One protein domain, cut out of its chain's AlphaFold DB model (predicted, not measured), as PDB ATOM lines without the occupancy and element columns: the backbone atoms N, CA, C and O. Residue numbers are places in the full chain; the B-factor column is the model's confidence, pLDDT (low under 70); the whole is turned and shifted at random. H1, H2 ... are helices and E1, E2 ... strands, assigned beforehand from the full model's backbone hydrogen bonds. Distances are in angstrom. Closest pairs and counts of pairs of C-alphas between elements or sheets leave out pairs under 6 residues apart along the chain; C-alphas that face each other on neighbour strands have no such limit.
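Overview. This is residues 35 to 96 of the 96 residues of the protein "Membrane dipeptidase" of Pyrinomonadaceae bacterium (UniProt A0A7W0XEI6). One end of an elongated body holds the helix H2 and a small ribbon of two parallel strands, E1 and E2, with E2 the strand nearer to H2; a second helix of ten residues, H3, runs the same way as H2 at a shallow tilt but is shifted lengthwise toward the middle of the body, and its closest C-alpha to H2, that of Val 91, meets H2 at its first residue, Leu 46. The other end is a lobe of loops, made by residues of the long stretch 62 to 85, which has no named element and lies between E2 and H3 along the chain. The printed part has 62 residues with three named helices and two named strands, in the order E1, H1, H2, E2, H3, and its class is mixed, helices and strands. It is compact, with a radius of gyration of the C-alphas of 11.1 A, and its C-alphas span 34 by 20 by 18 A.

Arrangement. E1, residues 35 to 37, and E2, residues 57 to 61, are parallel neighbours with 18 degrees between their directions. N 36 and O 59 are within hydrogen-bond range at 3.0 A, as are N 61 and O 36 at 3.0 A. H1, residues 39 to 42, and H2, residues 46 to 55, lie between these strands along the chain; together the four elements form a strand-helix-strand unit, two parallel neighbour strands joined through helices, with a right-handed crossover. H1 and H2 are close but not clearly touching, and their closest C-alphas are those of Ile 42 and Tyr 48, 5.2 A apart. H2 and E2 are near each other, with 9 pairs of C-alphas within 10 A. H3, residues 86 to 95, touches H2 at a shallow tilt of 24 degrees, running the same way; their closest C-alphas are those of Leu 46 and Val 91, 6.3 A apart. H3 is also near E2, with 5 pairs of C-alphas within 10 A, but apart from E1 and from H1. In H3 every O i to N i+4 pair is within hydrogen-bond range, in H2 5 of 6 are, and H1 is too short for such a pair.

Along the chain. E1 begins at C-alpha 35, at (91.536, 155.799, 163.325). H2 measures 15.1 A from its first to its last C-alpha, beginning at C-alpha 46, at (84.094, 163.103, 150.519). E2 measures 11.5 A. H3 measures 14.4 A and ends at C-alpha 95, at (87.926, 154.237, 151.442).

Size, cuts and confidence. The two C-alphas farthest apart are those of Gln 54 in H2 and Glu 77 in the long stretch, at 34.3 A. The link from E2 to H3 is long, with 24 residues, while those from E1 to H1, H1 to H2 and H2 to E2 are tight. The printed part has no cut and ends at residue 96, the chain's last. The mean pLDDT of the printed part is 94.4, and no printed residue is under 70.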
ATOM      1  N   GLY A  35      92.884 156.120 163.762       94.56
ATOM      2  CA  GLY A  35      91.536 155.799 163.325       94.56
ATOM      3  C   GLY A  35      90.542 156.899 163.644       94.56
ATOM      4  O   GLY A  35      90.801 157.754 164.493       94.56
ATOM      5  N   LEU A  36      89.406 156.853 162.957       94.88
ATOM      6  CA  LEU A  36      88.246 157.699 163.210       94.88
ATOM      7  C   LEU A  36      87.063 156.816 163.609       94.88
ATOM      8  O   LEU A  36      86.624 155.967 162.836       94.88
ATOM      9  N   GLU A  37      86.546 157.006 164.817       93.00
ATOM     10  CA  GLU A  37      85.377 156.264 165.290       93.00
ATOM     11  C   GLU A  37      84.105 157.064 165.027       93.00
ATOM     12  O   GLU A  37      83.713 157.914 165.818       93.00
ATOM     13  N   GLY A  38      83.458 156.775 163.902       90.69
ATOM     14  CA  GLY A  38      82.244 157.424 163.438       90.69
ATOM     15  C   GLY A  38      82.499 158.444 162.330       90.69
ATOM     16  O   GLY A  38      83.434 159.243 162.355       90.69
ATOM     17  N   GLY A  39      81.597 158.436 161.354       91.56
ATOM     18  CA  GLY A  39      81.674 159.236 160.142       91.56
ATOM     19  C   GLY A  39      81.325 160.717 160.295       91.56
ATOM     20  O   GLY A  39      81.214 161.422 159.299       91.56
ATOM     21  N   TYR A  40      81.125 161.210 161.517       93.50
ATOM     22  CA  TYR A  40      80.840 162.627 161.764       93.50
ATOM     23  C   TYR A  40      82.060 163.517 161.492       93.50
ATOM     24  O   TYR A  40      81.901 164.673 161.115       93.50
ATOM     25  N   ALA A  41      83.279 162.979 161.612       92.19
ATOM     26  CA  ALA A  41      84.512 163.721 161.354       92.19
ATOM     27  C   ALA A  41      84.634 164.209 159.899       92.19
ATOM     28  O   ALA A  41      85.298 165.210 159.643       92.19
ATOM     29  N   ILE A  42      83.997 163.519 158.945       96.12
ATOM     30  CA  ILE A  42      84.052 163.906 157.532       96.12
ATOM     31  C   ILE A  42      82.993 164.938 157.143       96.12
ATOM     32  O   ILE A  42      83.056 165.408 156.019       96.12
ATOM     33  N   ASP A  43      82.047 165.300 158.019       93.56
ATOM     34  CA  ASP A  43      81.072 166.385 157.787       93.56
ATOM     35  C   ASP A  43      80.402 166.356 156.393       93.56
ATOM     36  O   ASP A  43      80.339 167.358 155.688       93.56
ATOM     37  N   GLU A  44      79.983 165.165 155.946       94.56
ATOM     38  CA  GLU A  44      79.385 164.932 154.614       94.56
ATOM     39  C   GLU A  44      80.242 165.404 153.420       94.56
ATOM     40  O   GLU A  44      79.747 165.657 152.321       94.56
ATOM     41  N   ARG A  45      81.559 165.465 153.612       96.56
ATOM     42  CA  ARG A  45      82.547 165.873 152.615       96.56
ATOM     43  C   ARG A  45      83.434 164.702 152.247       96.56
ATOM     44  O   ARG A  45      84.240 164.228 153.052       96.56
ATOM     45  N   LEU A  46      83.304 164.232 151.010       96.88
ATOM     46  CA  LEU A  46      84.094 163.103 150.519       96.88
ATOM     47  C   LEU A  46      85.593 163.439 150.523       96.88
ATOM     48  O   LEU A  46      86.420 162.598 150.864       96.88
ATOM     49  N   GLU A  47      85.941 164.705 150.271       97.38
ATOM     50  CA  GLU A  47      87.316 165.204 150.298       97.38
ATOM     51  C   GLU A  47      88.005 165.035 151.664       97.38
ATOM     52  O   GLU A  47      89.237 164.974 151.744       97.38
ATOM     53  N   TYR A  48      87.237 164.936 152.756       97.81
ATOM     54  CA  TYR A  48      87.806 164.758 154.089       97.81
ATOM     55  C   TYR A  48      88.292 163.331 154.331       97.81
ATOM     56  O   TYR A  48      89.245 163.164 155.091       97.81
ATOM     57  N   VAL A  49      87.755 162.326 153.631       97.44
ATOM     58  CA  VAL A  49      88.274 160.948 153.684       97.44
ATOM     59  C   VAL A  49      89.749 160.936 153.274       97.44
ATOM     60  O   VAL A  49      90.617 160.534 154.055       97.44
ATOM     61  N   GLN A  50      90.051 161.492 152.100       96.56
ATOM     62  CA  GLN A  50      91.416 161.569 151.586       96.56
ATOM     63  C   GLN A  50      92.313 162.471 152.444       96.56
ATOM     64  O   GLN A  50      93.480 162.151 152.689       96.56
ATOM     65  N   ARG A  51      91.780 163.582 152.970       97.19
ATOM     66  CA  ARG A  51      92.529 164.469 153.873       97.19
ATOM     67  C   ARG A  51      92.974 163.745 155.146       97.19
ATOM     68  O   ARG A  51      94.135 163.854 155.538       97.19
ATOM     69  N   TYR A  52      92.088 162.976 155.778       97.06
ATOM     70  CA  TYR A  52      92.439 162.193 156.963       97.06
ATOM     71  C   TYR A  52      93.414 161.060 156.642       97.06
ATOM     72  O   TYR A  52      94.351 160.820 157.412       97.06
ATOM     73  N   TYR A  53      93.263 160.413 155.484       96.75
ATOM     74  CA  TYR A  53      94.218 159.413 155.017       96.75
ATOM     75  C   TYR A  53      95.635 159.994 154.878       96.75
ATOM     76  O   TYR A  53      96.600 159.408 155.382       96.75
ATOM     77  N   GLN A  54      95.772 161.185 154.287       96.00
ATOM     78  CA  GLN A  54      97.054 161.896 154.170       96.00
ATOM     79  C   GLN A  54      97.644 162.286 155.532       96.00
ATOM     80  O   GLN A  54      98.862 162.292 155.703       96.00
ATOM     81  N   MET A  55      96.798 162.548 156.530       95.19
ATOM     82  CA  MET A  55      97.238 162.789 157.909       95.19
ATOM     83  C   MET A  55      97.704 161.513 158.632       95.19
ATOM     84  O   MET A  55      98.327 161.619 159.691       95.19
ATOM     85  N   GLY A  56      97.457 160.331 158.056       95.06
ATOM     86  CA  GLY A  56      97.911 159.025 158.541       95.06
ATOM     87  C   GLY A  56      96.812 158.144 159.145       95.06
ATOM     88  O   GLY A  56      97.134 157.115 159.734       95.06
ATOM     89  N   VAL A  57      95.536 158.524 159.021       96.56
ATOM     90  CA  VAL A  57      94.402 157.664 159.400       96.56
ATOM     91  C   VAL A  57      94.355 156.442 158.487       96.56
ATOM     92  O   VAL A  57      94.564 156.553 157.278       96.56
ATOM     93  N   ARG A  58      94.106 155.260 159.056       96.38
ATOM     94  CA  ARG A  58      94.073 153.983 158.320       96.38
ATOM     95  C   ARG A  58      92.814 153.158 158.527       96.38
ATOM     96  O   ARG A  58      92.655 152.144 157.862       96.38
ATOM     97  N   TYR A  59      91.914 153.599 159.396       95.19
ATOM     98  CA  TYR A  59      90.571 153.045 159.476       95.19
ATOM     99  C   TYR A  59      89.575 154.122 159.896       95.19
ATOM    100  O   TYR A  59      89.917 155.062 160.617       95.19
ATOM    101  N   MET A  60      88.338 153.976 159.445       96.38
ATOM    102  CA  MET A  60      87.216 154.790 159.890       96.38
ATOM    103  C   MET A  60      85.985 153.897 160.004       96.38
ATOM    104  O   MET A  60      85.742 153.086 159.112       96.38
ATOM    105  N   SER A  61      85.202 154.040 161.071       95.44
ATOM    106  CA  SER A  61      83.869 153.438 161.126       95.44
ATOM    107  C   SER A  61      82.815 154.418 160.577       95.44
ATOM    108  O   SER A  61      82.847 155.598 160.928       95.44
ATOM    109  N   PRO A  62      81.860 153.970 159.736       94.56
ATOM    110  CA  PRO A  62      80.796 154.832 159.201       94.56
ATOM    111  C   PRO A  62      79.916 155.488 160.272       94.56
ATOM    112  O   PRO A  62      79.560 156.661 160.172       94.56
ATOM    113  N   ALA A  63      79.611 154.738 161.326       94.19
ATOM    114  CA  ALA A  63      78.887 155.186 162.506       94.19
ATOM    115  C   ALA A  63      79.566 154.621 163.764       94.19
ATOM    116  O   ALA A  63      80.452 153.762 163.681       94.19
ATOM    117  N   TRP A  64      79.166 155.132 164.925       91.00
ATOM    118  CA  TRP A  64      79.530 154.565 166.224       91.00
ATOM    119  C   TRP A  64      78.252 154.359 167.041       91.00
ATOM    120  O   TRP A  64      77.366 153.658 166.574       91.00
ATOM    121  N   SER A  65      78.114 154.986 168.208       90.56
ATOM    122  CA  SER A  65      76.919 154.860 169.054       90.56
ATOM    123  C   SER A  65      75.685 155.563 168.485       90.56
ATOM    124  O   SER A  65      74.565 155.186 168.823       90.56
ATOM    125  N   VAL A  66      75.874 156.553 167.608       90.69
ATOM    126  CA  VAL A  66      74.803 157.332 166.970       90.69
ATOM    127  C   VAL A  66      74.973 157.282 165.455       90.69
ATOM    128  O   VAL A  66      76.096 157.308 164.939       90.69
ATOM    129  N   SER A  67      73.850 157.186 164.757       94.25
ATOM    130  CA  SER A  67      73.727 157.250 163.311       94.25
ATOM    131  C   SER A  67      74.227 158.595 162.804       94.25
ATOM    132  O   SER A  67      73.943 159.648 163.376       94.25
ATOM    133  N   THR A  68      74.935 158.570 161.685       93.81
ATOM    134  CA  THR A  68      75.175 159.781 160.904       93.81
ATOM    135  C   THR A  68      73.983 160.021 159.975       93.81
ATOM    136  O   THR A  68      73.062 159.204 159.854       93.81
ATOM    137  N   SER A  69      73.985 161.145 159.266       93.88
ATOM    138  CA  SER A  69      73.043 161.391 158.168       93.88
ATOM    139  C   SER A  69      73.150 160.352 157.040       93.88
ATOM    140  O   SER A  69      72.212 160.204 156.255       93.88
ATOM    141  N   TRP A  70      74.259 159.604 156.971       95.19
ATOM    142  CA  TRP A  70      74.596 158.727 155.852       95.19
ATOM    143  C   TRP A  70      74.853 157.253 156.195       95.19
ATOM    144  O   TRP A  70      74.917 156.425 155.281       95.19
ATOM    145  N   ALA A  71      74.956 156.909 157.479       96.12
ATOM    146  CA  ALA A  71      75.119 155.547 157.977       96.12
ATOM    147  C   ALA A  71      74.364 155.345 159.296       96.12
ATOM    148  O   ALA A  71      74.448 156.179 160.199       96.12
ATOM    149  N   GLY A  72      73.659 154.222 159.428       95.56
ATOM    150  CA  GLY A  72      73.012 153.844 160.681       95.56
ATOM    151  C   GLY A  72      73.957 153.246 161.713       95.56
ATOM    152  O   GLY A  72      74.885 152.504 161.388       95.56
ATOM    153  N   SER A  73      73.669 153.552 162.973       94.88
ATOM    154  CA  SER A  73      74.198 152.878 164.156       94.88
ATOM    155  C   SER A  73      73.256 151.758 164.596       94.88
ATOM    156  O   SER A  73      72.043 151.938 164.643       94.88
ATOM    157  N   SER A  74      73.793 150.616 165.027       92.06
ATOM    158  CA  SER A  74      72.976 149.569 165.658       92.06
ATOM    159  C   SER A  74      72.432 149.970 167.036       92.06
ATOM    160  O   SER A  74      71.571 149.285 167.581       92.06
ATOM    161  N   ASN A  75      72.971 151.038 167.627       91.81
ATOM    162  CA  ASN A  75      72.676 151.489 168.983       91.81
ATOM    163  C   ASN A  75      71.594 152.588 169.038       91.81
ATOM    164  O   ASN A  75      71.243 153.033 170.127       91.81
ATOM    165  N   ASP A  76      71.030 153.014 167.902       89.75
ATOM    166  CA  ASP A  76      69.849 153.885 167.892       89.75
ATOM    167  C   ASP A  76      68.725 153.363 166.988       89.75
ATOM    168  O   ASP A  76      68.941 152.570 166.072       89.75
ATOM    169  N   GLU A  77      67.496 153.787 167.289       88.75
ATOM    170  CA  GLU A  77      66.268 153.303 166.645       88.75
ATOM    171  C   GLU A  77      66.254 153.566 165.133       88.75
ATOM    172  O   GLU A  77      65.803 152.739 164.340       88.75
ATOM    173  N   VAL A  78      66.810 154.703 164.716       86.00
ATOM    174  CA  VAL A  78      66.878 155.105 163.310       86.00
ATOM    175  C   VAL A  78      67.844 154.203 162.536       86.00
ATOM    176  O   VAL A  78      67.551 153.773 161.418       86.00
ATOM    177  N   GLY A  79      68.997 153.906 163.123       88.19
ATOM    178  CA  GLY A  79      70.087 153.164 162.512       88.19
ATOM    179  C   GLY A  79      69.834 151.667 162.395       88.19
ATOM    180  O   GLY A  79      70.364 151.045 161.477       88.19
ATOM    181  N   GLN A  80      68.943 151.103 163.217       86.25
ATOM    182  CA  GLN A  80      68.505 149.705 163.088       86.25
ATOM    183  C   GLN A  80      67.908 149.383 161.708       86.25
ATOM    184  O   GLN A  80      67.944 148.232 161.278       86.25
ATOM    185  N   THR A  81      67.380 150.388 160.999       88.62
ATOM    186  CA  THR A  81      66.818 150.231 159.644       88.62
ATOM    187  C   THR A  81      67.560 151.038 158.576       88.62
ATOM    188  O   THR A  81      67.520 150.693 157.392       88.62
ATOM    189  N   ARG A  82      68.272 152.103 158.964       86.00
ATOM    190  CA  ARG A  82      69.044 152.964 158.065       86.00
ATOM    191  C   ARG A  82      70.408 152.332 157.774       86.00
ATOM    192  O   ARG A  82      71.369 152.547 158.494       86.00
ATOM    193  N   GLY A  83      70.517 151.558 156.699       93.12
ATOM    194  CA  GLY A  83      71.822 151.146 156.163       93.12
ATOM    195  C   GLY A  83      72.638 152.331 155.614       93.12
ATOM    196  O   GLY A  83      72.457 153.484 156.003       93.12
ATOM    197  N   LEU A  84      73.528 152.070 154.654       96.56
ATOM    198  CA  LEU A  84      74.219 153.140 153.926       96.56
ATOM    199  C   LEU A  84      73.303 153.753 152.860       96.56
ATOM    200  O   LEU A  84      72.773 153.036 152.005       96.56
ATOM    201  N   ASN A  85      73.173 155.082 152.864       95.94
ATOM    202  CA  ASN A  85      72.576 155.805 151.739       95.94
ATOM    203  C   ASN A  85      73.589 155.950 150.579       95.94
ATOM    204  O   ASN A  85      74.700 155.418 150.636       95.94
ATOM    205  N   ASP A  86      73.229 156.651 149.502       97.56
ATOM    206  CA  ASP A  86      74.107 156.765 148.327       97.56
ATOM    207  C   ASP A  86      75.391 157.567 148.588       97.56
ATOM    208  O   ASP A  86      76.449 157.220 148.049       97.56
ATOM    209  N   PHE A  87      75.338 158.566 149.474       97.50
ATOM    210  CA  PHE A  87      76.543 159.241 149.953       97.50
ATOM    211  C   PHE A  87      77.417 158.270 150.756       97.50
ATOM    212  O   PHE A  87      78.593 158.111 150.444       97.50
ATOM    213  N   GLY A  88      76.838 157.522 151.700       97.38
ATOM    214  CA  GLY A  88      77.561 156.525 152.489       97.38
ATOM    215  C   GLY A  88      78.221 155.441 151.637       97.38
ATOM    216  O   GLY A  88      79.374 155.087 151.866       97.38
ATOM    217  N   LYS A  89      77.548 154.964 150.583       98.06
ATOM    218  CA  LYS A  89      78.157 154.049 149.600       98.06
ATOM    219  C   LYS A  89      79.338 154.693 148.872       98.06
ATOM    220  O   LYS A  89      80.299 154.002 148.552       98.06
ATOM    221  N   SER A  90      79.269 155.990 148.583       98.25
ATOM    222  CA  SER A  90      80.369 156.732 147.952       98.25
ATOM    223  C   SER A  90      81.553 156.898 148.905       98.25
ATOM    224  O   SER A  90      82.684 156.696 148.480       98.25
ATOM    225  N   VAL A  91      81.300 157.127 150.198       98.06
ATOM    226  CA  VAL A  91      82.340 157.121 151.240       98.06
ATOM    227  C   VAL A  91      83.053 155.771 151.299       98.06
ATOM    228  O   VAL A  91      84.277 155.736 151.265       98.06
ATOM    229  N   ILE A  92      82.317 154.653 151.310       97.62
ATOM    230  CA  ILE A  92      82.943 153.318 151.294       97.62
ATOM    231  C   ILE A  92      83.786 153.098 150.031       97.62
ATOM    232  O   ILE A  92      84.833 152.467 150.111       97.62
ATOM    233  N   ARG A  93      83.362 153.613 148.869       97.88
ATOM    234  CA  ARG A  93      84.161 153.523 147.636       97.88
ATOM    235  C   ARG A  93      85.451 154.332 147.713       97.88
ATOM    236  O   ARG A  93      86.459 153.830 147.256       97.88
ATOM    237  N   GLU A  94      85.421 155.529 148.295       97.06
ATOM    238  CA  GLU A  94      86.622 156.356 148.497       97.06
ATOM    239  C   GLU A  94      87.602 155.728 149.503       97.06
ATOM    240  O   GLU A  94      88.806 155.946 149.428       97.06
ATOM    241  N   MET A  95      87.098 154.937 150.455       96.44
ATOM    242  CA  MET A  95      87.926 154.237 151.442       96.44
ATOM    243  C   MET A  95      88.647 152.988 150.899       96.44
ATOM    244  O   MET A  95      89.579 152.526 151.560       96.44
ATOM    245  N   ASN A  96      88.195 152.420 149.774       94.75
ATOM    246  CA  ASN A  96      88.703 151.169 149.187       94.75
ATOM    247  C   ASN A  96      89.762 151.424 148.111       94.75
ATOM    248  O   ASN A  96      90.756 150.663 148.098       94.75
TER     249      ASN A  96